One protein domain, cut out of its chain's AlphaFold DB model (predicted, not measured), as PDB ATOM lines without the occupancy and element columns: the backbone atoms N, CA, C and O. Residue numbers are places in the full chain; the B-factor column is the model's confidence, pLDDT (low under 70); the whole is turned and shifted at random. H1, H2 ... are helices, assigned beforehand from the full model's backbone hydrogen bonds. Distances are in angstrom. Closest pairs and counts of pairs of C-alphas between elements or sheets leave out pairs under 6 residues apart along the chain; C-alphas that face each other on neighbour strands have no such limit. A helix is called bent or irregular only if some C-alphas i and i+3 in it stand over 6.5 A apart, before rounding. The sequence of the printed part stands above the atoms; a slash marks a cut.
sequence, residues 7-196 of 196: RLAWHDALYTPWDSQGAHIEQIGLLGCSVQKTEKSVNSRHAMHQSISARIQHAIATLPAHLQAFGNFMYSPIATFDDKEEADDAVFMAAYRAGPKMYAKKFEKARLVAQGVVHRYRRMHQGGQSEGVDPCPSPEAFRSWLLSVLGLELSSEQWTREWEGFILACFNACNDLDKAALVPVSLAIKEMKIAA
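What this domain is: This is residues 7 to 196 of the 196 residues of an uncharacterized protein of Pseudomonas sp. LS-2 (UniProt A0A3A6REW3). One long, kinked helix, H8, runs along one side of a loose helical body; H4, H5 and H6 cross it one after another on its inner side, and the last part of H3, residues 55 to 60, packs on it nearer its last residues, with the short H1 packed across H3. H7 packs across H6, and H2 lies far off near one end of the longest axis, touching no other helix. The printed part has 190 residues with eight named helices, H1 to H8 in order, and no named strand: all helix. It is loose and elongated, with a radius of gyration of the C-alphas of 21.4 A and spans of 70 by 36 by 26 A.

Where its parts are: H1, residues 7 to 14, begins with C-alpha 7 at (430.057, 288.577, 892.739). H2 is residues 21 to 31. H3, residues 44 to 61, is 25.5 A long from first to last C-alpha. H4 is residues 65 to 75. H5, residues 81 to 98, measures 26.0 A, and H6, residues 104 to 125, 31.6 A. H7, residues 139 to 150, begins with C-alpha 139 at (407.773, 300.805, 881.036). H8, residues 159 to 194, measures 49.6 A and ends with C-alpha 194 at (443.858, 289.002, 906.483). H8 is irregular, with C-alphas 162 and 165 7.2 A apart, and has a kink of 37 degrees near residue 183.

How they stand to each other: H8 is the hub, touching H1, H3, H4, H5 and H6. H1 touches H3, whose residues 52 to 60 alone take part; the closest C-alphas, of Ala 13 and Ser 53, are 4.3 A apart. H3 touches H8 at a steep tilt of 50 degrees, opposite ways, with residues 55 to 60 alone; the closest C-alphas, of Ala 59 and Pro 184, are 5.5 A apart. H4 touches H8 about perpendicular, at 89 degrees, closest at the C-alphas of Leu 67 and Ala 181, 5.3 A. H5 touches H8 at a steep tilt of 63 degrees, opposite ways; the closest C-alphas, of Ala 95 and Ala 169, are 5.0 A apart. H6 touches H7 about perpendicular, at 75 degrees, closest at the C-alphas of Gly 116 and Leu 146, 6.6 A. H2 is apart from H1 and H3, for instance. Every O i to N i+4 pair is within hydrogen-bond range in H1, H2, H3, H4, H5 and H7; in H6 it is 16 of 18 and in H8 27 of 32.

The domain as a whole: The two C-alphas farthest apart, of Gly 32 and Tyr 103, are 72.3 A apart. The printed part has no cut and ends at the chain's last residue. The links H2 to H3, residues 32 to 43, and H6 to H7, residues 126 to 138, are long. The mean pLDDT of the printed part is 86.1; residues 16 to 24, 35 to 43, 100 to 101, 103 to 105 and 127 to 129 are under 70.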
ATOM      1  N   ARG A   7     430.744 289.057 893.950       91.62
ATOM      2  CA  ARG A   7     430.057 288.577 892.739       91.62
ATOM      3  C   ARG A   7     431.038 288.017 891.707       91.62
ATOM      4  O   ARG A   7     430.809 286.948 891.153       91.62
ATOM      5  N   LEU A   8     432.154 288.719 891.480       89.62
ATOM      6  CA  LEU A   8     433.237 288.233 890.614       89.62
ATOM      7  C   LEU A   8     433.881 286.973 891.189       89.62
ATOM      8  O   LEU A   8     434.125 286.019 890.461       89.62
ATOM      9  N   ALA A   9     434.113 286.957 892.498       90.75
ATOM     10  CA  ALA A   9     434.689 285.813 893.182       90.75
ATOM     11  C   ALA A   9     433.775 284.577 893.092       90.75
ATOM     12  O   ALA A   9     434.275 283.476 892.891       90.75
ATOM     13  N   TRP A  10     432.449 284.751 893.173       92.69
ATOM     14  CA  TRP A  10     431.474 283.678 892.944       92.69
ATOM     15  C   TRP A  10     431.587 283.109 891.528       92.69
ATOM     16  O   TRP A  10     431.719 281.897 891.356       92.69
ATOM     17  N   HIS A  11     431.571 283.982 890.517       91.06
ATOM     18  CA  HIS A  11     431.718 283.584 889.118       91.06
ATOM     19  C   HIS A  11     433.035 282.831 888.882       91.06
ATOM     20  O   HIS A  11     433.031 281.708 888.381       91.06
ATOM     21  N   ASP A  12     434.161 283.420 889.290       89.12
ATOM     22  CA  ASP A  12     435.502 282.858 889.098       89.12
ATOM     23  C   ASP A  12     435.711 281.548 889.874       89.12
ATOM     24  O   ASP A  12     436.479 280.690 889.439       89.12
ATOM     25  N   ALA A  13     435.043 281.371 891.019       89.31
ATOM     26  CA  ALA A  13     435.135 280.142 891.797       89.31
ATOM     27  C   ALA A  13     434.474 278.953 891.090       89.31
ATOM     28  O   ALA A  13     434.929 277.824 891.264       89.31
ATOM     29  N   LEU A  14     433.424 279.195 890.301       87.06
ATOM     30  CA  LEU A  14     432.709 278.170 889.530       87.06
ATOM     31  C   LEU A  14     433.183 278.090 888.070       87.06
ATOM     32  O   LEU A  14     432.886 277.124 887.367       87.06
ATOM     33  N   TYR A  15     433.957 279.073 887.616       83.56
ATOM     34  CA  TYR A  15     434.624 279.048 886.325       83.56
ATOM     35  C   TYR A  15     435.893 278.189 886.389       83.56
ATOM     36  O   TYR A  15     436.802 278.446 887.176       83.56
ATOM     37  N   THR A  16     435.989 277.178 885.524       66.69
ATOM     38  CA  THR A  16     437.229 276.407 885.366       66.69
ATOM     39  C   THR A  16     438.035 277.009 884.215       66.69
ATOM     40  O   THR A  16     437.636 276.837 883.062       66.69
ATOM     41  N   PRO A  17     439.152 277.718 884.471       59.09
ATOM     42  CA  PRO A  17     439.993 278.208 883.391       59.09
ATOM     43  C   PRO A  17     440.645 277.013 882.694       59.09
ATOM     44  O   PRO A  17     441.416 276.271 883.304       59.09
ATOM     45  N   TRP A  18     440.316 276.815 881.420       54.53
ATOM     46  CA  TRP A  18     441.084 275.928 880.555       54.53
ATOM     47  C   TRP A  18     442.275 276.712 880.005       54.53
ATOM     48  O   TRP A  18     442.134 277.899 879.697       54.53
ATOM     49  N   ASP A  19     443.444 276.075 879.907       57.09
ATOM     50  CA  ASP A  19     444.588 276.701 879.247       57.09
ATOM     51  C   ASP A  19     444.165 277.078 877.825       57.09
ATOM     52  O   ASP A  19     443.631 276.260 877.070       57.09
ATOM     53  N   SER A  20     444.327 278.353 877.475       57.41
ATOM     54  CA  SER A  20     443.905 278.835 876.169       57.41
ATOM     55  C   SER A  20     444.761 278.177 875.086       57.41
ATOM     56  O   SER A  20     445.973 278.015 875.238       57.41
ATOM     57  N   GLN A  21     444.153 277.844 873.945       56.38
ATOM     58  CA  GLN A  21     444.891 277.329 872.783       56.38
ATOM     59  C   GLN A  21     446.032 278.278 872.361       56.38
ATOM     60  O   GLN A  21     447.068 277.835 871.876       56.38
ATOM     61  N   GLY A  22     445.876 279.584 872.614       62.09
ATOM     62  CA  GLY A  22     446.909 280.594 872.390       62.09
ATOM     63  C   GLY A  22     448.155 280.414 873.262       62.09
ATOM     64  O   GLY A  22     449.255 280.554 872.743       62.09
ATOM     65  N   ALA A  23     448.010 280.028 874.534       66.25
ATOM     66  CA  ALA A  23     449.152 279.753 875.414       66.25
ATOM     67  C   ALA A  23     449.951 278.524 874.943       66.25
ATOM     68  O   ALA A  23     451.179 278.495 875.023       66.25
ATOM     69  N   HIS A  24     449.262 277.522 874.392       68.00
ATOM     70  CA  HIS A  24     449.909 276.365 873.774       68.00
ATOM     71  C   HIS A  24     450.670 276.749 872.492       68.00
ATOM     72  O   HIS A  24     451.809 276.320 872.299       68.00
ATOM     73  N   ILE A  25     450.083 277.599 871.642       70.62
ATOM     74  CA  ILE A  25     450.730 278.107 870.420       70.62
ATOM     75  C   ILE A  25     451.934 278.998 870.754       70.62
ATOM     76  O   ILE A  25     452.982 278.850 870.129       70.62
ATOM     77  N   GLU A  26     451.821 279.879 871.750       75.44
ATOM     78  CA  GLU A  26     452.932 280.701 872.246       75.44
ATOM     79  C   GLU A  26     454.083 279.818 872.732       75.44
ATOM     80  O   GLU A  26     455.229 280.023 872.338       75.44
ATOM     81  N   GLN A  27     453.778 278.778 873.515       73.12
ATOM     82  CA  GLN A  27     454.785 277.838 873.993       73.12
ATOM     83  C   GLN A  27     455.496 277.120 872.831       73.12
ATOM     84  O   GLN A  27     456.720 276.982 872.863       73.12
ATOM     85  N   ILE A  28     454.760 276.695 871.796       79.12
ATOM     86  CA  ILE A  28     455.351 276.103 870.582       79.12
ATOM     87  C   ILE A  28     456.230 277.122 869.852       79.12
ATOM     88  O   ILE A  28     457.336 276.779 869.443       79.12
ATOM     89  N   GLY A  29     455.767 278.366 869.702       81.38
ATOM     90  CA  GLY A  29     456.524 279.430 869.041       81.38
ATOM     91  C   GLY A  29     457.828 279.772 869.763       81.38
ATOM     92  O   GLY A  29     458.842 280.018 869.115       81.38
ATOM     93  N   LEU A  30     457.822 279.733 871.097       81.75
ATOM     94  CA  LEU A  30     458.973 280.074 871.936       81.75
ATOM     95  C   LEU A  30     459.988 278.924 872.041       81.75
ATOM     96  O   LEU A  30     461.190 279.169 872.097       81.75
ATOM     97  N   LEU A  31     459.520 277.671 872.047       80.19
ATOM     98  CA  LEU A  31     460.373 276.480 872.172       80.19
ATOM     99  C   LEU A  31     460.732 275.832 870.827       80.19
ATOM    100  O   LEU A  31     461.558 274.920 870.796       80.19
ATOM    101  N   GLY A  32     460.090 276.235 869.726       81.31
ATOM    102  CA  GLY A  32     460.258 275.629 868.400       81.31
ATOM    103  C   GLY A  32     459.787 274.171 868.303       81.31
ATOM    104  O   GLY A  32     460.015 273.513 867.290       81.31
ATOM    105  N   CYS A  33     459.157 273.639 869.351       75.12
ATOM    106  CA  CYS A  33     458.723 272.252 869.443       75.12
ATOM    107  C   CYS A  33     457.525 272.108 870.392       75.12
ATOM    108  O   CYS A  33     457.326 272.907 871.311       75.12
ATOM    109  N   SER A  34     456.720 271.063 870.183       72.75
ATOM    110  CA  SER A  34     455.665 270.684 871.121       72.75
ATOM    111  C   SER A  34     456.261 269.867 872.265       72.75
ATOM    112  O   SER A  34     456.757 268.760 872.049       72.75
ATOM    113  N   VAL A  35     456.180 270.380 873.491       69.69
ATOM    114  CA  VAL A  35     456.565 269.618 874.684       69.69
ATOM    115  C   VAL A  35     455.346 268.861 875.196       69.69
ATOM    116  O   VAL A  35     454.410 269.469 875.716       69.69
ATOM    117  N   GLN A  36     455.364 267.534 875.083       60.53
ATOM    118  CA  GLN A  36     454.372 266.678 875.726       60.53
ATOM    119  C   GLN A  36     454.648 266.656 877.237       60.53
ATOM    120  O   GLN A  36     455.505 265.919 877.718       60.53
ATOM    121  N   LYS A  37     453.950 267.506 877.994       60.19
ATOM    122  CA  LYS A  37     454.009 267.499 879.460       60.19
ATOM    123  C   LYS A  37     453.167 266.321 879.968       60.19
ATOM    124  O   LYS A  37     451.949 266.325 879.818       60.19
ATOM    125  N   THR A  38     453.810 265.291 880.519       53.34
ATOM    126  CA  THR A  38     453.143 264.144 881.172       53.34
ATOM    127  C   THR A  38     452.523 264.514 882.519       53.34
ATOM    128  O   THR A  38     451.608 263.843 882.988       53.34
ATOM    129  N   GLU A  39     452.964 265.613 883.120       51.31
ATOM    130  CA  GLU A  39     452.297 266.233 884.254       51.31
ATOM    131  C   GLU A  39     451.211 267.164 883.715       51.31
ATOM    132  O   GLU A  39     451.503 268.107 882.973       51.31
ATOM    133  N   LYS A  40     449.945 266.938 884.104       50.41
ATOM    134  CA  LYS A  40     448.950 268.024 884.108       50.41
ATOM    135  C   LYS A  40     449.672 269.229 884.696       50.41
ATOM    136  O   LYS A  40     450.208 269.102 885.789       50.41
ATOM    137  N   SER A  41     449.737 270.343 883.973       49.59
ATOM    138  CA  SER A  41     450.428 271.557 884.408       49.59
ATOM    139  C   SER A  41     449.735 272.139 885.649       49.59
ATOM    140  O   SER A  41     449.018 273.134 885.581       49.59
ATOM    141  N   VAL A  42     449.940 271.505 886.804       55.91
ATOM    142  CA  VAL A  42     449.615 272.004 888.136       55.91
ATOM    143  C   VAL A  42     450.711 273.008 888.470       55.91
ATOM    144  O   VAL A  42     451.589 272.770 889.294       55.91
ATOM    145  N   ASN A  43     450.726 274.130 887.752       66.62
ATOM    146  CA  ASN A  43     451.581 275.239 888.140       66.62
ATOM    147  C   ASN A  43     451.074 275.798 889.486       66.62
ATOM    148  O   ASN A  43     449.895 275.669 889.833       66.62
ATOM    149  N   SER A  44     451.962 276.412 890.268       70.31
ATOM    150  CA  SER A  44     451.621 276.972 891.587       70.31
ATOM    151  C   SER A  44     450.422 277.925 891.522       70.31
ATOM    152  O   SER A  44     449.580 277.928 892.414       70.31
ATOM    153  N   ARG A  45     450.278 278.662 890.415       70.38
ATOM    154  CA  ARG A  45     449.139 279.547 890.141       70.38
ATOM    155  C   ARG A  45     447.808 278.795 890.026       70.38
ATOM    156  O   ARG A  45     446.802 279.285 890.529       70.38
ATOM    157  N   HIS A  46     447.789 277.625 889.396       73.81
ATOM    158  CA  HIS A  46     446.612 276.772 889.263       73.81
ATOM    159  C   HIS A  46     446.235 276.149 890.608       73.81
ATOM    160  O   HIS A  46     445.068 276.184 890.988       73.81
ATOM    161  N   ALA A  47     447.221 275.672 891.376       78.88
ATOM    162  CA  ALA A  47     446.998 275.177 892.735       78.88
ATOM    163  C   ALA A  47     446.448 276.278 893.664       78.88
ATOM    164  O   ALA A  47     445.492 276.045 894.403       78.88
ATOM    165  N   MET A  48     446.989 277.499 893.576       80.75
ATOM    166  CA  MET A  48     446.458 278.666 894.289       80.75
ATOM    167  C   MET A  48     445.043 279.024 893.831       80.75
ATOM    168  O   MET A  48     444.188 279.316 894.657       80.75
ATOM    169  N   HIS A  49     444.761 278.991 892.527       82.62
ATOM    170  CA  HIS A  49     443.409 279.242 892.035       82.62
ATOM    171  C   HIS A  49     442.420 278.232 892.614       82.62
ATOM    172  O   HIS A  49     441.400 278.635 893.159       82.62
ATOM    173  N   GLN A  50     442.741 276.937 892.546       84.94
ATOM    174  CA  GLN A  50     441.882 275.882 893.078       84.94
ATOM    175  C   GLN A  50     441.666 276.013 894.585       84.94
ATOM    176  O   GLN A  50     440.540 275.842 895.044       84.94
ATOM    177  N   SER A  51     442.701 276.349 895.362       87.31
ATOM    178  CA  SER A  51     442.556 276.489 896.815       87.31
ATOM    179  C   SER A  51     441.647 277.661 897.198       87.31
ATOM    180  O   SER A  51     440.797 277.516 898.078       87.31
ATOM    181  N   ILE A  52     441.768 278.801 896.509       88.19
ATOM    182  CA  ILE A  52     440.906 279.965 896.745       88.19
ATOM    183  C   ILE A  52     439.478 279.672 896.242       88.19
ATOM    184  O   ILE A  52     438.513 279.956 896.953       88.19
ATOM    185  N   SER A  53     439.324 279.045 895.066       90.31
ATOM    186  CA  SER A  53     438.016 278.625 894.539       90.31
ATOM    187  C   SER A  53     437.314 277.665 895.499       90.31
ATOM    188  O   SER A  53     436.139 277.863 895.785       90.31
ATOM    189  N   ALA A  54     438.026 276.686 896.066       90.50
ATOM    190  CA  ALA A  54     437.464 275.725 897.015       90.50
ATOM    191  C   ALA A  54     436.927 276.402 898.286       90.50
ATOM    192  O   ALA A  54     435.854 276.044 898.767       90.50
ATOM    193  N   ARG A  55     437.624 277.422 898.810       92.31
ATOM    194  CA  ARG A  55     437.133 278.197 899.964       92.31
ATOM    195  C   ARG A  55     435.851 278.961 899.645       92.31
ATOM    196  O   ARG A  55     434.931 278.967 900.459       92.31
ATOM    197  N   ILE A  56     435.768 279.577 898.468       94.00
ATOM    198  CA  ILE A  56     434.557 280.294 898.044       94.00
ATOM    199  C   ILE A  56     433.411 279.315 897.789       94.00
ATOM    200  O   ILE A  56     432.305 279.554 898.256       94.00
ATOM    201  N   GLN A  57     433.666 278.196 897.109       94.00
ATOM    202  CA  GLN A  57     432.671 277.141 896.894       94.00
ATOM    203  C   GLN A  57     432.143 276.591 898.223       94.00
ATOM    204  O   GLN A  57     430.941 276.388 898.363       94.00
ATOM    205  N   HIS A  58     433.015 276.417 899.221       95.69
ATOM    206  CA  HIS A  58     432.595 276.038 900.565       95.69
ATOM    207  C   HIS A  58     431.697 277.107 901.202       95.69
ATOM    208  O   HIS A  58     430.642 276.769 901.725       95.69
ATOM    209  N   ALA A  59     432.056 278.390 901.095       95.75
ATOM    210  CA  ALA A  59     431.220 279.484 901.587       95.75
ATOM    211  C   ALA A  59     429.840 279.506 900.897       95.75
ATOM    212  O   ALA A  59     428.820 279.637 901.573       95.75
ATOM    213  N   ILE A  60     429.787 279.290 899.579       95.56
ATOM    214  CA  ILE A  60     428.533 279.165 898.818       95.56
ATOM    215  C   ILE A  60     427.703 277.979 899.327       95.56
ATOM    216  O   ILE A  60     426.499 278.112 899.517       95.56
ATOM    217  N   ALA A  61     428.336 276.838 899.604       95.31
ATOM    218  CA  ALA A  61     427.657 275.633 900.082       95.31
ATOM    219  C   ALA A  61     427.064 275.762 901.498       95.31
ATOM    220  O   ALA A  61     426.257 274.925 901.892       95.31
ATOM    221  N   THR A  62     427.439 276.792 902.267       96.44
ATOM    222  CA  THR A  62     426.816 277.072 903.575       96.44
ATOM    223  C   THR A  62     425.502 277.850 903.469       96.44
ATOM    224  O   THR A  62     424.786 277.979 904.462       96.44
ATOM    225  N   LEU A  63     425.174 278.379 902.285       96.31
ATOM    226  CA  LEU A  63     423.936 279.120 902.068       96.31
ATOM    227  C   LEU A  63     422.709 278.193 902.074       96.31
ATOM    228  O   LEU A  63     422.772 277.067 901.582       96.31
ATOM    229  N   PRO A  64     421.552 278.685 902.550       96.00
ATOM    230  CA  PRO A  64     420.262 278.067 902.270       96.00
ATOM    231  C   PRO A  64     420.038 277.865 900.765       96.00
ATOM    232  O   PRO A  64     420.401 278.731 899.968       96.00
ATOM    233  N   ALA A  65     419.354 276.778 900.393       94.44
ATOM    234  CA  ALA A  65     419.165 276.369 898.996       94.44
ATOM    235  C   ALA A  65     418.644 277.493 898.080       94.44
ATOM    236  O   ALA A  65     419.218 277.730 897.024       94.44
ATOM    237  N   HIS A  66     417.631 278.251 898.510       94.06
ATOM    238  CA  HIS A  66     417.076 279.361 897.723       94.06
ATOM    239  C   HIS A  66     418.081 280.507 897.482       94.06
ATOM    240  O   HIS A  66     418.098 281.097 896.406       94.06
ATOM    241  N   LEU A  67     418.955 280.816 898.453       96.44
ATOM    242  CA  LEU A  67     420.010 281.827 898.285       96.44
ATOM    243  C   LEU A  67     421.143 281.311 897.401       96.44
ATOM    244  O   LEU A  67     421.711 282.076 896.621       96.44
ATOM    245  N   GLN A  68     421.460 280.021 897.510       96.06
ATOM    246  CA  GLN A  68     422.436 279.377 896.644       96.06
ATOM    247  C   GLN A  68     421.956 279.380 895.188       96.06
ATOM    248  O   GLN A  68     422.704 279.816 894.317       96.06
ATOM    249  N   ALA A  69     420.709 278.972 894.939       95.94
ATOM    250  CA  ALA A  69     420.088 278.986 893.619       95.94
ATOM    251  C   ALA A  69     420.027 280.402 893.035       95.94
ATOM    252  O   ALA A  69     420.456 280.622 891.903       95.94
ATOM    253  N   PHE A  70     419.610 281.394 893.834       96.56
ATOM    254  CA  PHE A  70     419.634 282.799 893.425       96.56
ATOM    255  C   PHE A  70     421.046 283.263 893.038       96.56
ATOM    256  O   PHE A  70     421.252 283.772 891.936       96.56
ATOM    257  N   GLY A  71     422.044 283.046 893.900       95.00
ATOM    258  CA  GLY A  71     423.432 283.426 893.622       95.00
ATOM    259  C   GLY A  71     424.016 282.705 892.403       95.00
ATOM    260  O   GLY A  71     424.680 283.330 891.573       95.00
ATOM    261  N   ASN A  72     423.711 281.416 892.236       94.25
ATOM    262  CA  ASN A  72     424.103 280.633 891.068       94.25
ATOM    263  C   ASN A  72     423.469 281.184 889.797       94.25
ATOM    264  O   ASN A  72     424.185 281.467 888.838       94.25
ATOM    265  N   PHE A  73     422.155 281.395 889.790       94.88
ATOM    266  CA  PHE A  73     421.468 281.967 888.643       94.88
ATOM    267  C   PHE A  73     422.056 283.326 888.252       94.88
ATOM    268  O   PHE A  73     422.222 283.615 887.064       94.88
ATOM    269  N   MET A  74     422.421 284.145 889.236       93.00
ATOM    270  CA  MET A  74     422.979 285.473 889.010       93.00
ATOM    271  C   MET A  74     424.422 285.444 888.489       93.00
ATOM    272  O   MET A  74     424.727 286.150 887.522       93.00
ATOM    273  N   TYR A  75     425.299 284.640 889.098       92.00
ATOM    274  CA  TYR A  75     426.755 284.771 888.940       92.00
ATOM    275  C   TYR A  75     427.468 283.515 888.444       92.00
ATOM    276  O   TYR A  75     428.606 283.618 887.991       92.00
ATOM    277  N   SER A  76     426.842 282.340 888.493       90.19
ATOM    278  CA  SER A  76     427.475 281.108 888.026       90.19
ATOM    279  C   SER A  76     427.508 281.044 886.493       90.19
ATOM    280  O   SER A  76     426.469 281.227 885.847       90.19
ATOM    281  N   PRO A  77     428.661 280.715 885.877       87.56
ATOM    282  CA  PRO A  77     428.736 280.436 884.441       87.56
ATOM    283  C   PRO A  77     428.032 279.124 884.057       87.56
ATOM    284  O   PRO A  77     427.756 278.900 882.882       87.56
ATOM    285  N   ILE A  78     427.738 278.267 885.039       87.69
ATOM    286  CA  ILE A  78     427.093 276.957 884.875       87.69
ATOM    287  C   ILE A  78     425.691 276.927 885.506       87.69
ATOM    288  O   ILE A  78     425.231 275.871 885.930       87.69
ATOM    289  N   ALA A  79     425.030 278.086 885.604       89.75
ATOM    290  CA  ALA A  79     423.672 278.193 886.134       89.75
ATOM    291  C   ALA A  79     422.694 277.280 885.378       89.75
ATOM    292  O   ALA A  79     422.639 277.296 884.144       89.75
ATOM    293  N   THR A  80     421.910 276.515 886.130       92.88
ATOM    294  CA  THR A  80     420.937 275.557 885.601       92.88
ATOM    295  C   THR A  80     419.551 276.183 885.434       92.88
ATOM    296  O   THR A  80     419.304 277.331 885.812       92.88
ATOM    297  N   PHE A  81     418.629 275.429 884.830       92.69
ATOM    298  CA  PHE A  81     417.222 275.824 884.776       92.69
ATOM    299  C   PHE A  81     416.585 275.828 886.173       92.69
ATOM    300  O   PHE A  81     415.842 276.752 886.488       92.69
ATOM    301  N   ASP A  82     416.947 274.871 887.027       94.19
ATOM    302  CA  ASP A  82     416.435 274.776 888.396       94.19
ATOM    303  C   ASP A  82     416.880 275.981 889.239       94.19
ATOM    304  O   ASP A  82     416.071 276.571 889.953       94.19
ATOM    305  N   ASP A  83     418.139 276.424 889.083       94.81
ATOM    306  CA  ASP A  83     418.629 277.650 889.735       94.81
ATOM    307  C   ASP A  83     417.780 278.868 889.335       94.81
ATOM    308  O   ASP A  83     417.493 279.734 890.159       94.81
ATOM    309  N   LYS A  84     417.380 278.940 888.056       94.75
ATOM    310  CA  LYS A  84     416.527 280.016 887.546       94.75
ATOM    311  C   LYS A  84     415.136 279.964 888.167       94.75
ATOM    312  O   LYS A  84     414.657 280.998 888.621       94.75
ATOM    313  N   GLU A  85     414.486 278.805 888.137       95.19
ATOM    314  CA  GLU A  85     413.115 278.656 888.629       95.19
ATOM    315  C   GLU A  85     413.023 279.008 890.118       95.19
ATOM    316  O   GLU A  85     412.182 279.818 890.512       95.19
ATOM    317  N   GLU A  86     413.956 278.498 890.924       96.12
ATOM    318  CA  GLU A  86     414.018 278.796 892.355       96.12
ATOM    319  C   GLU A  86     414.330 280.282 892.617       96.12
ATOM    320  O   GLU A  86     413.749 280.889 893.518       96.12
ATOM    321  N   ALA A  87     415.202 280.911 891.818       95.44
ATOM    322  CA  ALA A  87     415.495 282.342 891.931       95.44
ATOM    323  C   ALA A  87     414.274 283.215 891.595       95.44
ATOM    324  O   ALA A  87     413.965 284.162 892.329       95.44
ATOM    325  N   ASP A  88     413.579 282.890 890.503       95.69
ATOM    326  CA  ASP A  88     412.356 283.568 890.072       95.69
ATOM    327  C   ASP A  88     411.270 283.461 891.160       95.69
ATOM    328  O   ASP A  88     410.640 284.464 891.522       95.69
ATOM    329  N   ASP A  89     411.102 282.272 891.745       95.00
ATOM    330  CA  ASP A  89     410.129 282.021 892.807       95.00
ATOM    331  C   ASP A  89     410.500 282.691 894.130       95.00
ATOM    332  O   ASP A  89     409.625 283.264 894.791       95.00
ATOM    333  N   ALA A  90     411.779 282.695 894.508       95.44
ATOM    334  CA  ALA A  90     412.257 283.380 895.704       95.44
ATOM    335  C   ALA A  90     411.978 284.890 895.633       95.44
ATOM    336  O   ALA A  90     411.446 285.469 896.588       95.44
ATOM    337  N   VAL A  91     412.274 285.521 894.491       96.12
ATOM    338  CA  VAL A  91     412.023 286.955 894.269       96.12
ATOM    339  C   VAL A  91     410.531 287.250 894.270       96.12
ATOM    340  O   VAL A  91     410.084 288.170 894.961       96.12
ATOM    341  N   PHE A  92     409.747 286.452 893.544       94.88
ATOM    342  CA  PHE A  92     408.298 286.602 893.508       94.88
ATOM    343  C   PHE A  92     407.685 286.488 894.910       94.88
ATOM    344  O   PHE A  92     406.929 287.369 895.323       94.88
ATOM    345  N   MET A  93     408.037 285.449 895.671       93.31
ATOM    346  CA  MET A  93     407.508 285.227 897.018       93.31
ATOM    347  C   MET A  93     407.918 286.330 897.994       93.31
ATOM    348  O   MET A  93     407.093 286.761 898.805       93.31
ATOM    349  N   ALA A  94     409.161 286.809 897.925       93.62
ATOM    350  CA  ALA A  94     409.632 287.912 898.755       93.62
ATOM    351  C   ALA A  94     408.875 289.214 898.444       93.62
ATOM    352  O   ALA A  94     408.326 289.842 899.355       93.62
ATOM    353  N   ALA A  95     408.752 289.574 897.164       92.31
ATOM    354  CA  ALA A  95     408.016 290.762 896.733       92.31
ATOM    355  C   ALA A  95     406.520 290.669 897.068       92.31
ATOM    356  O   ALA A  95     405.917 291.636 897.535       92.31
ATOM    357  N   TYR A  96     405.920 289.492 896.881       89.81
ATOM    358  CA  TYR A  96     404.509 289.254 897.169       89.81
ATOM    359  C   TYR A  96     404.190 289.366 898.664       89.81
ATOM    360  O   TYR A  96     403.156 289.923 899.029       89.81
ATOM    361  N   ARG A  97     405.079 288.882 899.541       88.25
ATOM    362  CA  ARG A  97     404.930 289.020 901.003       88.25
ATOM    363  C   ARG A  97     405.072 290.467 901.476       88.25
ATOM    364  O   ARG A  97     404.437 290.831 902.462       88.25
ATOM    365  N   ALA A  98     405.893 291.263 900.796       83.50
ATOM    366  CA  ALA A  98     406.091 292.676 901.106       83.50
ATOM    367  C   ALA A  98     404.968 293.581 900.556       83.50
ATOM    368  O   ALA A  98     404.760 294.683 901.062       83.50
ATOM    369  N   GLY A  99     404.260 293.136 899.514       73.69
ATOM    370  CA  GLY A  99     403.247 293.914 898.805       73.69
ATOM    371  C   GLY A  99     401.795 293.692 899.265       73.69
ATOM    372  O   GLY A  99     401.499 292.835 900.101       73.69
ATOM    373  N   PRO A 100     400.843 294.457 898.698       68.31
ATOM    374  CA  PRO A 100     399.416 294.252 898.926       68.31
ATOM    375  C   PRO A 100     398.941 292.917 898.329       68.31
ATOM    376  O   PRO A 100     399.307 292.556 897.209       68.31
ATOM    377  N   LYS A 101     398.077 292.193 899.058       68.44
ATOM    378  CA  LYS A 101     397.535 290.897 898.615       68.44
ATOM    379  C   LYS A 101     396.763 291.056 897.299       68.44
ATOM    380  O   LYS A 101     395.781 291.795 897.238       68.44
ATOM    381  N   MET A 102     397.197 290.351 896.256       71.38
ATOM    382  CA  MET A 102     396.564 290.381 894.933       71.38
ATOM    383  C   MET A 102     395.552 289.234 894.761       71.38
ATOM    384  O   MET A 102     395.656 288.188 895.394       71.38
ATOM    385  N   TYR A 103     394.572 289.413 893.868       66.00
ATOM    386  CA  TYR A 103     393.649 288.346 893.451       66.00
ATOM    387  C   TYR A 103     394.363 287.266 892.613       66.00
ATOM    388  O   TYR A 103     395.334 287.566 891.922       66.00
ATOM    389  N   ALA A 104     393.831 286.038 892.578       65.69
ATOM    390  CA  ALA A 104     394.452 284.882 891.907       65.69
ATOM    391  C   ALA A 104     394.850 285.122 890.432       65.69
ATOM    392  O   ALA A 104     395.948 284.771 890.025       65.69
ATOM    393  N   LYS A 105     394.027 285.813 889.630       67.88
ATOM    394  CA  LYS A 105     394.393 286.146 888.234       67.88
ATOM    395  C   LYS A 105     395.542 287.156 888.121       67.88
ATOM    396  O   LYS A 105     396.245 287.187 887.116       67.88
ATOM    397  N   LYS A 106     395.723 288.013 889.130       81.06
ATOM    398  CA  LYS A 106     396.872 288.925 889.208       81.06
ATOM    399  C   LYS A 106     398.125 288.208 889.706       81.06
ATOM    400  O   LYS A 106     399.216 288.641 889.365       81.06
ATOM    401  N   PHE A 107     397.971 287.102 890.432       85.38
ATOM    402  CA  PHE A 107     399.073 286.294 890.947       85.38
ATOM    403  C   PHE A 107     399.931 285.689 889.825       85.38
ATOM    404  O   PHE A 107     401.142 285.881 889.815       85.38
ATOM    405  N   GLU A 108     399.312 285.039 888.833       88.00
ATOM    406  CA  GLU A 108     400.041 284.444 887.698       88.00
ATOM    407  C   GLU A 108     400.777 285.503 886.869       88.00
ATOM    408  O   GLU A 108     401.955 285.352 886.551       88.00
ATOM    409  N   LYS A 109     400.111 286.632 886.591       91.50
ATOM    410  CA  LYS A 109     400.737 287.770 885.905       91.50
ATOM    411  C   LYS A 109     401.903 288.342 886.710       91.50
ATOM    412  O   LYS A 109     402.941 288.652 886.138       91.50
ATOM    413  N   ALA A 110     401.753 288.461 888.028       91.50
ATOM    414  CA  ALA A 110     402.800 288.955 888.909       91.50
ATOM    415  C   ALA A 110     404.027 288.029 888.937       91.50
ATOM    416  O   ALA A 110     405.147 288.535 888.962       91.50
ATOM    417  N   ARG A 111     403.848 286.702 888.838       92.75
ATOM    418  CA  ARG A 111     404.971 285.756 888.708       92.75
ATOM    419  C   ARG A 111     405.781 286.028 887.438       92.75
ATOM    420  O   ARG A 111     406.994 286.176 887.511       92.75
ATOM    421  N   LEU A 112     405.115 286.208 886.297       94.81
ATOM    422  CA  LEU A 112     405.777 286.553 885.029       94.81
ATOM    423  C   LEU A 112     406.446 287.939 885.066       94.81
ATOM    424  O   LEU A 112     407.536 288.124 884.526       94.81
ATOM    425  N   VAL A 113     405.837 288.920 885.740       94.50
ATOM    426  CA  VAL A 113     406.463 290.237 885.945       94.50
ATOM    427  C   VAL A 113     407.729 290.119 886.793       94.50
ATOM    428  O   VAL A 113     408.740 290.729 886.443       94.50
ATOM    429  N   ALA A 114     407.709 289.314 887.860       95.56
ATOM    430  CA  ALA A 114     408.884 289.070 888.693       95.56
ATOM    431  C   ALA A 114     410.033 288.447 887.880       95.56
ATOM    432  O   ALA A 114     411.145 288.967 887.941       95.56
ATOM    433  N   GLN A 115     409.755 287.450 887.030       96.00
ATOM    434  CA  GLN A 115     410.751 286.873 886.106       96.00
ATOM    435  C   GLN A 115     411.398 287.938 885.208       96.00
ATOM    436  O   GLN A 115     412.610 287.945 884.979       96.00
ATOM    437  N   GLY A 116     410.599 288.886 884.712       95.75
ATOM    438  CA  GLY A 116     411.114 290.006 883.931       95.75
ATOM    439  C   GLY A 116     412.015 290.950 884.729       95.75
ATOM    440  O   GLY A 116     413.034 291.413 884.214       95.75
ATOM    441  N   VAL A 117     411.690 291.209 885.997       96.06
ATOM    442  CA  VAL A 117     412.552 292.002 886.887       96.06
ATOM    443  C   VAL A 117     413.852 291.264 887.189       96.06
ATOM    444  O   VAL A 117     414.918 291.871 887.114       96.06
ATOM    445  N   VAL A 118     413.793 289.959 887.453       95.75
ATOM    446  CA  VAL A 118     414.974 289.112 887.663       95.75
ATOM    447  C   VAL A 118     415.889 289.131 886.436       95.75
ATOM    448  O   VAL A 118     417.100 289.319 886.570       95.75
ATOM    449  N   HIS A 119     415.323 289.049 885.228       94.31
ATOM    450  CA  HIS A 119     416.081 289.193 883.984       94.31
ATOM    451  C   HIS A 119     416.822 290.536 883.899       94.31
ATOM    452  O   HIS A 119     418.027 290.563 883.629       94.31
ATOM    453  N   ARG A 120     416.119 291.648 884.151       94.69
ATOM    454  CA  ARG A 120     416.712 292.995 884.154       94.69
ATOM    455  C   ARG A 120     417.809 293.113 885.204       94.69
ATOM    456  O   ARG A 120     418.919 293.535 884.888       94.69
ATOM    457  N   TYR A 121     417.522 292.666 886.425       94.69
ATOM    458  CA  TYR A 121     418.457 292.711 887.542       94.69
ATOM    459  C   TYR A 121     419.743 291.948 887.225       94.69
ATOM    460  O   TYR A 121     420.837 292.494 887.385       94.69
ATOM    461  N   ARG A 122     419.627 290.731 886.680       92.19
ATOM    462  CA  ARG A 122     420.774 289.928 886.245       92.19
ATOM    463  C   ARG A 122     421.614 290.639 885.195       92.19
ATOM    464  O   ARG A 122     422.834 290.650 885.317       92.19
ATOM    465  N   ARG A 123     420.990 291.261 884.192       90.88
ATOM    466  CA  ARG A 123     421.707 292.002 883.141       90.88
ATOM    467  C   ARG A 123     422.460 293.213 883.686       90.88
ATOM    468  O   ARG A 123     423.614 293.406 883.318       90.88
ATOM    469  N   MET A 124     421.859 293.957 884.610       90.50
ATOM    470  CA  MET A 124     422.514 295.093 885.272       90.50
ATOM    471  C   MET A 124     423.725 294.670 886.121       90.50
ATOM    472  O   MET A 124     424.687 295.419 886.275       90.50
ATOM    473  N   HIS A 125     423.690 293.456 886.674       88.00
ATOM    474  CA  HIS A 125     424.706 292.942 887.597       88.00
ATOM    475  C   HIS A 125     425.694 291.961 886.950       88.00
ATOM    476  O   HIS A 125     426.598 291.452 887.624       88.00
ATOM    477  N   GLN A 126     425.554 291.707 885.648       76.94
ATOM    478  CA  GLN A 126     426.437 290.828 884.890       76.94
ATOM    479  C   GLN A 126     427.859 291.418 884.862       76.94
ATOM    480  O   GLN A 126     428.041 292.609 884.629       76.94
ATOM    481  N   GLY A 127     428.879 290.601 885.147       65.62
ATOM    482  CA  GLY A 127     430.273 291.065 885.271       65.62
ATOM    483  C   GLY A 127     430.669 291.566 886.669       65.62
ATOM    484  O   GLY A 127     431.790 292.022 886.866       65.62
ATOM    485  N   GLY A 128     429.778 291.471 887.663       65.50
ATOM    486  CA  GLY A 128     430.116 291.572 889.089       65.50
ATOM    487  C   GLY A 128     430.471 292.965 889.632       65.50
ATOM    488  O   GLY A 128     430.719 293.073 890.837       65.50
ATOM    489  N   GLN A 129     430.439 294.010 888.796       66.06
ATOM    490  CA  GLN A 129     430.647 295.420 889.179       66.06
ATOM    491  C   GLN A 129     429.371 296.285 889.140       66.06
ATOM    492  O   GLN A 129     429.442 297.471 889.418       66.06
ATOM    493  N   SER A 130     428.189 295.718 888.846       70.75
ATOM    494  CA  SER A 130     426.931 296.495 888.733       70.75
ATOM    495  C   SER A 130     426.969 297.640 887.705       70.75
ATOM    496  O   SER A 130     426.254 298.624 887.854       70.75
ATOM    497  N   GLU A 131     427.785 297.527 886.657       72.75
ATOM    498  CA  GLU A 131     427.909 298.544 885.598       72.75
ATOM    499  C   GLU A 131     427.069 298.207 884.352       72.75
ATOM    500  O   GLU A 131     427.147 298.888 883.330       72.75
ATOM    501  N   GLY A 132     426.274 297.135 884.407       79.94
ATOM    502  CA  GLY A 132     425.451 296.700 883.287       79.94
ATOM    503  C   GLY A 132     424.315 297.683 883.005       79.94
ATOM    504  O   GLY A 132     423.617 298.135 883.912       79.94
ATOM    505  N   VAL A 133     424.098 297.975 881.724       85.88
ATOM    506  CA  VAL A 133     422.957 298.779 881.275       85.88
ATOM    507  C   VAL A 133     421.672 297.970 881.463       85.88
ATOM    508  O   VAL A 133     421.609 296.798 881.083       85.88
ATOM    509  N   ASP A 134     420.640 298.590 882.039       89.88
ATOM    510  CA  ASP A 134     419.311 297.982 882.127       89.88
ATOM    511  C   ASP A 134     418.777 297.710 880.710       89.88
ATOM    512  O   ASP A 134     418.662 298.649 879.916       89.88
ATOM    513  N   PRO A 135     418.444 296.454 880.358       88.88
ATOM    514  CA  PRO A 135     417.945 296.120 879.027       88.88
ATOM    515  C   PRO A 135     416.546 296.692 878.753       88.88
ATOM    516  O   PRO A 135     416.136 296.771 877.595       88.88
ATOM    517  N   CYS A 136     415.788 297.057 879.792       92.00
ATOM    518  CA  CYS A 136     414.412 297.534 879.673       92.00
ATOM    519  C   CYS A 136     414.151 298.711 880.632       92.00
ATOM    520  O   CYS A 136     413.369 298.566 881.576       92.00
ATOM    521  N   PRO A 137     414.778 299.881 880.409       89.38
ATOM    522  CA  PRO A 137     414.737 300.990 881.362       89.38
ATOM    523  C   PRO A 137     413.368 301.682 881.422       89.38
ATOM    524  O   PRO A 137     413.004 302.236 882.458       89.38
ATOM    525  N   SER A 138     412.595 301.653 880.330       92.44
ATOM    526  CA  SER A 138     411.266 302.265 880.261       92.44
ATOM    527  C   SER A 138     410.141 301.234 880.449       92.44
ATOM    528  O   SER A 138     410.296 300.068 880.070       92.44
ATOM    529  N   PRO A 139     408.968 301.650 880.969       92.31
ATOM    530  CA  PRO A 139     407.773 300.805 881.036       92.31
ATOM    531  C   PRO A 139     407.389 300.165 879.698       92.31
ATOM    532  O   PRO A 139     406.980 299.009 879.652       92.31
ATOM    533  N   GLU A 140     407.536 300.904 878.602       93.06
ATOM    534  CA  GLU A 140     407.210 300.445 877.249       93.06
ATOM    535  C   GLU A 140     408.158 299.340 876.783       93.06
ATOM    536  O   GLU A 140     407.696 298.304 876.305       93.06
ATOM    537  N   ALA A 141     409.467 299.522 876.991       93.69
ATOM    538  CA  ALA A 141     410.473 298.509 876.685       93.69
ATOM    539  C   ALA A 141     410.276 297.250 877.539       93.69
ATOM    540  O   ALA A 141     410.408 296.129 877.055       93.69
ATOM    541  N   PHE A 142     409.914 297.420 878.812       95.38
ATOM    542  CA  PHE A 142     409.674 296.277 879.680       95.38
ATOM    543  C   PHE A 142     408.402 295.513 879.289       95.38
ATOM    544  O   PHE A 142     408.408 294.284 879.249       95.38
ATOM    545  N   ARG A 143     407.324 296.213 878.923       94.88
ATOM    546  CA  ARG A 143     406.093 295.583 878.420       94.88
ATOM    547  C   ARG A 143     406.304 294.856 877.098       94.88
ATOM    548  O   ARG A 143     405.806 293.744 876.945       94.88
ATOM    549  N   SER A 144     407.033 295.454 876.157       94.81
ATOM    550  CA  SER A 144     407.328 294.801 874.876       94.81
ATOM    551  C   SER A 144     408.177 293.543 875.076       94.81
ATOM    552  O   SER A 144     407.928 292.519 874.434       94.81
ATOM    553  N   TRP A 145     409.114 293.569 876.026       95.81
ATOM    554  CA  TRP A 145     409.870 292.389 876.431       95.81
ATOM    555  C   TRP A 145     408.975 291.312 877.063       95.81
ATOM    556  O   TRP A 145     409.023 290.160 876.642       95.81
ATOM    557  N   LEU A 146     408.099 291.673 878.010       95.75
ATOM    558  CA  LEU A 146     407.164 290.730 878.644       95.75
ATOM    559  C   LEU A 146     406.241 290.053 877.622       95.75
ATOM    560  O   LEU A 146     405.999 288.850 877.712       95.75
ATOM    561  N   LEU A 147     405.767 290.802 876.627       96.19
ATOM    562  CA  LEU A 147     404.936 290.257 875.559       96.19
ATOM    563  C   LEU A 147     405.734 289.327 874.636       96.19
ATOM    564  O   LEU A 147     405.284 288.225 874.341       96.19
ATOM    565  N   SER A 148     406.915 289.755 874.190       95.69
ATOM    566  CA  SER A 148     407.716 288.992 873.220       95.69
ATOM    567  C   SER A 148     408.357 287.735 873.809       95.69
ATOM    568  O   SER A 148     408.467 286.732 873.108       95.69
ATOM    569  N   VAL A 149     408.769 287.771 875.081       95.44
ATOM    570  CA  VAL A 149     409.487 286.665 875.734       95.44
ATOM    571  C   VAL A 149     408.555 285.769 876.543       95.44
ATOM    572  O   VAL A 149     408.728 284.553 876.531       95.44
ATOM    573  N   LEU A 150     407.573 286.347 877.245       93.75
ATOM    574  CA  LEU A 150     406.692 285.616 878.166       93.75
ATOM    575  C   LEU A 150     405.227 285.565 877.704       93.75
ATOM    576  O   LEU A 150     404.394 284.992 878.404       93.75
ATOM    577  N   GLY A 151     404.881 286.172 876.562       94.19
ATOM    578  CA  GLY A 151     403.497 286.228 876.077       94.19
ATOM    579  C   GLY A 151     402.559 287.047 876.972       94.19
ATOM    580  O   GLY A 151     401.340 286.922 876.858       94.19
ATOM    581  N   LEU A 152     403.098 287.862 877.887       93.06
ATOM    582  CA  LEU A 152     402.304 288.626 878.845       93.06
ATOM    583  C   LEU A 152     401.981 290.019 878.305       93.06
ATOM    584  O   LEU A 152     402.835 290.905 878.263       93.06
ATOM    585  N   GLU A 153     400.706 290.245 878.007       92.56
ATOM    586  CA  GLU A 153     400.192 291.572 877.689       92.56
ATOM    587  C   GLU A 153     399.701 292.304 878.953       92.56
ATOM    588  O   GLU A 153     398.829 291.831 879.698       92.56
ATOM    589  N   LEU A 154     400.268 293.489 879.190       90.38
ATOM    590  CA  LEU A 154     399.880 294.413 880.260       90.38
ATOM    591  C   LEU A 154     399.373 295.723 879.659       90.38
ATOM    592  O   LEU A 154     399.916 296.183 878.658       90.38
ATOM    593  N   SER A 155     398.377 296.350 880.291       88.50
ATOM    594  CA  SER A 155     397.838 297.653 879.869       88.50
ATOM    595  C   SER A 155     398.786 298.808 880.217       88.50
ATOM    596  O   SER A 155     399.383 298.820 881.295       88.50
ATOM    597  N   SER A 156     398.901 299.798 879.323       89.00
ATOM    598  CA  SER A 156     399.660 301.041 879.557       89.00
ATOM    599  C   SER A 156     398.981 301.931 880.587       89.00
ATOM    600  O   SER A 156     399.642 302.536 881.420       89.00
ATOM    601  N   GLU A 157     397.656 302.027 880.500       87.88
ATOM    602  CA  GLU A 157     396.863 303.064 881.167       87.88
ATOM    603  C   GLU A 157     396.872 302.920 882.690       87.88
ATOM    604  O   GLU A 157     396.710 303.891 883.422       87.88
ATOM    605  N   GLN A 158     397.072 301.694 883.176       82.50
ATOM    606  CA  GLN A 158     397.048 301.362 884.600       82.50
ATOM    607  C   GLN A 158     398.431 300.977 885.142       82.50
ATOM    608  O   GLN A 158     398.533 300.489 886.268       82.50
ATOM    609  N   TRP A 159     399.500 301.212 884.371       86.88
ATOM    610  CA  TRP A 159     400.860 300.776 884.693       86.88
ATOM    611  C   TRP A 159     401.324 301.194 886.093       86.88
ATOM    612  O   TRP A 159     401.624 300.342 886.929       86.88
ATOM    613  N   THR A 160     401.326 302.502 886.363       86.00
ATOM    614  CA  THR A 160     401.780 303.084 887.635       86.00
ATOM    615  C   THR A 160     400.989 302.538 888.816       86.00
ATOM    616  O   THR A 160     401.556 302.169 889.841       86.00
ATOM    617  N   ARG A 161     399.665 302.425 888.669       84.75
ATOM    618  CA  ARG A 161     398.801 301.979 889.765       84.75
ATOM    619  C   ARG A 161     398.977 300.497 890.081       84.75
ATOM    620  O   ARG A 161     398.850 300.106 891.237       84.75
ATOM    621  N   GLU A 162     399.177 299.666 889.063       85.25
ATOM    622  CA  GLU A 162     399.130 298.213 889.229       85.25
ATOM    623  C   GLU A 162     400.498 297.553 889.353       85.25
ATOM    624  O   GLU A 162     400.630 296.590 890.108       85.25
ATOM    625  N   TRP A 163     401.502 298.051 888.630       90.00
ATOM    626  CA  TRP A 163     402.751 297.322 888.414       90.00
ATOM    627  C   TRP A 163     403.975 298.030 888.974       90.00
ATOM    628  O   TRP A 163     404.879 297.351 889.447       90.00
ATOM    629  N   GLU A 164     404.009 299.360 888.989       89.75
ATOM    630  CA  GLU A 164     405.201 300.112 889.405       89.75
ATOM    631  C   GLU A 164     405.642 299.783 890.839       89.75
ATOM    632  O   GLU A 164     406.798 299.423 891.065       89.75
ATOM    633  N   GLY A 165     404.705 299.781 891.794       90.69
ATOM    634  CA  GLY A 165     405.002 299.405 893.180       90.69
ATOM    635  C   GLY A 165     405.460 297.949 893.333       90.69
ATOM    636  O   GLY A 165     406.358 297.661 894.122       90.69
ATOM    637  N   PHE A 166     404.889 297.025 892.554       91.62
ATOM    638  CA  PHE A 166     405.271 295.610 892.599       91.62
ATOM    639  C   PHE A 166     406.643 295.356 891.956       91.62
ATOM    640  O   PHE A 166     407.441 294.587 892.487       91.62
ATOM    641  N   ILE A 167     406.954 296.040 890.853       93.38
ATOM    642  CA  ILE A 167     408.264 295.988 890.194       93.38
ATOM    643  C   ILE A 167     409.350 296.501 891.142       93.38
ATOM    644  O   ILE A 167     410.388 295.857 891.287       93.38
ATOM    645  N   LEU A 168     409.097 297.617 891.834       93.19
ATOM    646  CA  LEU A 168     410.012 298.131 892.851       93.19
ATOM    647  C   LEU A 168     410.210 297.124 893.995       93.19
ATOM    648  O   LEU A 168     411.343 296.890 894.413       93.19
ATOM    649  N   ALA A 169     409.137 296.478 894.462       93.44
ATOM    650  CA  ALA A 169     409.232 295.424 895.471       93.44
ATOM    651  C   ALA A 169     410.071 294.225 894.993       93.44
ATOM    652  O   ALA A 169     410.859 293.694 895.771       93.44
ATOM    653  N   CYS A 170     409.970 293.840 893.716       95.69
ATOM    654  CA  CYS A 170     410.814 292.800 893.122       95.69
ATOM    655  C   CYS A 170     412.292 293.212 893.089       95.69
ATOM    656  O   CYS A 170     413.150 292.421 893.463       95.69
ATOM    657  N   PHE A 171     412.607 294.455 892.708       95.75
ATOM    658  CA  PHE A 171     413.987 294.955 892.754       95.75
ATOM    659  C   PHE A 171     414.551 294.981 894.179       95.75
ATOM    660  O   PHE A 171     415.704 294.606 894.391       95.75
ATOM    661  N   ASN A 172     413.743 295.385 895.160       95.88
ATOM    662  CA  ASN A 172     414.137 295.351 896.567       95.88
ATOM    663  C   ASN A 172     414.384 293.914 897.042       95.88
ATOM    664  O   ASN A 172     415.417 293.653 897.652       95.88
ATOM    665  N   ALA A 173     413.508 292.975 896.676       96.19
ATOM    666  CA  ALA A 173     413.702 291.557 896.956       96.19
ATOM    667  C   ALA A 173     415.003 291.019 896.338       96.19
ATOM    668  O   ALA A 173     415.772 290.361 897.034       96.19
ATOM    669  N   CYS A 174     415.298 291.348 895.075       96.31
ATOM    670  CA  CYS A 174     416.574 290.997 894.445       96.31
ATOM    671  C   CYS A 174     417.769 291.553 895.230       96.31
ATOM    672  O   CYS A 174     418.727 290.826 895.467       96.31
ATOM    673  N   ASN A 175     417.713 292.816 895.661       95.38
ATOM    674  CA  ASN A 175     418.787 293.437 896.440       95.38
ATOM    675  C   ASN A 175     418.999 292.762 897.801       95.38
ATOM    676  O   ASN A 175     420.140 292.627 898.243       95.38
ATOM    677  N   ASP A 176     417.925 292.365 898.478       96.25
ATOM    678  CA  ASP A 176     418.013 291.714 899.785       96.25
ATOM    679  C   ASP A 176     418.532 290.276 899.663       96.25
ATOM    680  O   ASP A 176     419.423 289.883 900.422       96.25
ATOM    681  N   LEU A 177     418.047 289.521 898.670       96.31
ATOM    682  CA  LEU A 177     418.547 288.181 898.350       96.31
ATOM    683  C   LEU A 177     420.018 288.221 897.928       96.31
ATOM    684  O   LEU A 177     420.806 287.407 898.407       96.31
ATOM    685  N   ASP A 178     420.407 289.193 897.099       94.94
ATOM    686  CA  ASP A 178     421.793 289.362 896.665       94.94
ATOM    687  C   ASP A 178     422.714 289.663 897.848       94.94
ATOM    688  O   ASP A 178     423.710 288.974 898.066       94.94
ATOM    689  N   LYS A 179     422.345 290.629 898.700       94.75
ATOM    690  CA  LYS A 179     423.104 290.913 899.926       94.75
ATOM    691  C   LYS A 179     423.256 289.662 900.781       94.75
ATOM    692  O   LYS A 179     424.374 289.372 901.200       94.75
ATOM    693  N   ALA A 180     422.165 288.932 901.021       96.44
ATOM    694  CA  ALA A 180     422.169 287.732 901.849       96.44
ATOM    695  C   ALA A 180     423.055 286.620 901.262       96.44
ATOM    696  O   ALA A 180     423.846 286.024 901.994       96.44
ATOM    697  N   ALA A 181     422.982 286.384 899.949       95.81
ATOM    698  CA  ALA A 181     423.817 285.406 899.256       95.81
ATOM    699  C   ALA A 181     425.309 285.787 899.302       95.81
ATOM    700  O   ALA A 181     426.172 284.930 899.489       95.81
ATOM    701  N   LEU A 182     425.636 287.077 899.190       94.69
ATOM    702  CA  LEU A 182     427.024 287.544 899.148       94.69
ATOM    703  C   LEU A 182     427.699 287.656 900.523       94.69
ATOM    704  O   LEU A 182     428.928 287.774 900.557       94.69
ATOM    705  N   VAL A 183     426.965 287.608 901.646       96.00
ATOM    706  CA  VAL A 183     427.553 287.681 903.003       96.00
ATOM    707  C   VAL A 183     428.660 286.638 903.223       96.00
ATOM    708  O   VAL A 183     429.790 287.051 903.502       96.00
ATOM    709  N   PRO A 184     428.414 285.318 903.092       94.81
ATOM    710  CA  PRO A 184     429.440 284.313 903.381       94.81
ATOM    711  C   PRO A 184     430.636 284.404 902.431       94.81
ATOM    712  O   PRO A 184     431.779 284.253 902.860       94.81
ATOM    713  N   VAL A 185     430.406 284.732 901.156       93.56
ATOM    714  CA  VAL A 185     431.490 284.918 900.179       93.56
ATOM    715  C   VAL A 185     432.344 286.135 900.535       93.56
ATOM    716  O   VAL A 185     433.573 286.067 900.501       93.56
ATOM    717  N   SER A 186     431.718 287.238 900.943       93.56
ATOM    718  CA  SER A 186     432.427 288.449 901.372       93.56
ATOM    719  C   SER A 186     433.269 288.204 902.626       93.56
ATOM    720  O   SER A 186     434.397 288.697 902.711       93.56
ATOM    721  N   LEU A 187     432.757 287.415 903.577       93.88
ATOM    722  CA  LEU A 187     433.499 287.003 904.771       93.88
ATOM    723  C   LEU A 187     434.708 286.137 904.409       93.88
ATOM    724  O   LEU A 187     435.818 286.460 904.829       93.88
ATOM    725  N   ALA A 188     434.530 285.127 903.553       92.81
ATOM    726  CA  ALA A 188     435.631 284.284 903.089       92.81
ATOM    727  C   ALA A 188     436.732 285.111 902.402       92.81
ATOM    728  O   ALA A 188     437.919 284.927 902.671       92.81
ATOM    729  N   ILE A 189     436.358 286.075 901.552       91.62
ATOM    730  CA  ILE A 189     437.318 286.993 900.914       91.62
ATOM    731  C   ILE A 189     438.068 287.821 901.957       91.62
ATOM    732  O   ILE A 189     439.284 287.990 901.845       91.62
ATOM    733  N   LYS A 190     437.362 288.346 902.961       91.88
ATOM    734  CA  LYS A 190     437.969 289.142 904.031       91.88
ATOM    735  C   LYS A 190     438.986 288.324 904.829       91.88
ATOM    736  O   LYS A 190     440.091 288.807 905.050       91.88
ATOM    737  N   GLU A 191     438.647 287.096 905.212       90.12
ATOM    738  CA  GLU A 191     439.559 286.193 905.924       90.12
ATOM    739  C   GLU A 191     440.809 285.876 905.097       90.12
ATOM    740  O   GLU A 191     441.925 285.932 905.612       90.12
ATOM    741  N   MET A 192     440.642 285.618 903.797       87.19
ATOM    742  CA  MET A 192     441.769 285.375 902.893       87.19
ATOM    743  C   MET A 192     442.685 286.595 902.752       87.19
ATOM    744  O   MET A 192     443.894 286.421 902.663       87.19
ATOM    745  N   LYS A 193     442.135 287.817 902.765       85.56
ATOM    746  CA  LYS A 193     442.929 289.059 902.735       85.56
ATOM    747  C   LYS A 193     443.688 289.323 904.037       85.56
ATOM    748  O   LYS A 193     444.722 289.968 903.985       85.56
ATOM    749  N   ILE A 194     443.178 288.866 905.183       86.25
ATOM    750  CA  ILE A 194     443.858 289.002 906.483       86.25
ATOM    751  C   ILE A 194     444.995 287.978 906.622       86.25
ATOM    752  O   ILE A 194     445.989 288.252 907.285       86.25
ATOM    753  N   ALA A 195     444.841 286.797 906.021       77.44
ATOM    754  CA  ALA A 195     445.814 285.710 906.103       77.44
ATOM    755  C   ALA A 195     446.971 285.799 905.083       77.44
ATOM    756  O   ALA A 195     447.863 284.951 905.133       77.44
ATOM    757  N   ALA A 196     446.926 286.756 904.149       70.25
ATOM    758  CA  ALA A 196     447.924 286.985 903.099       70.25
ATOM    759  C   ALA A 196     448.898 288.103 903.490       70.25
ATOM    760  O   ALA A 196     450.096 287.956 903.164       70.25
TER     761      ALA A 196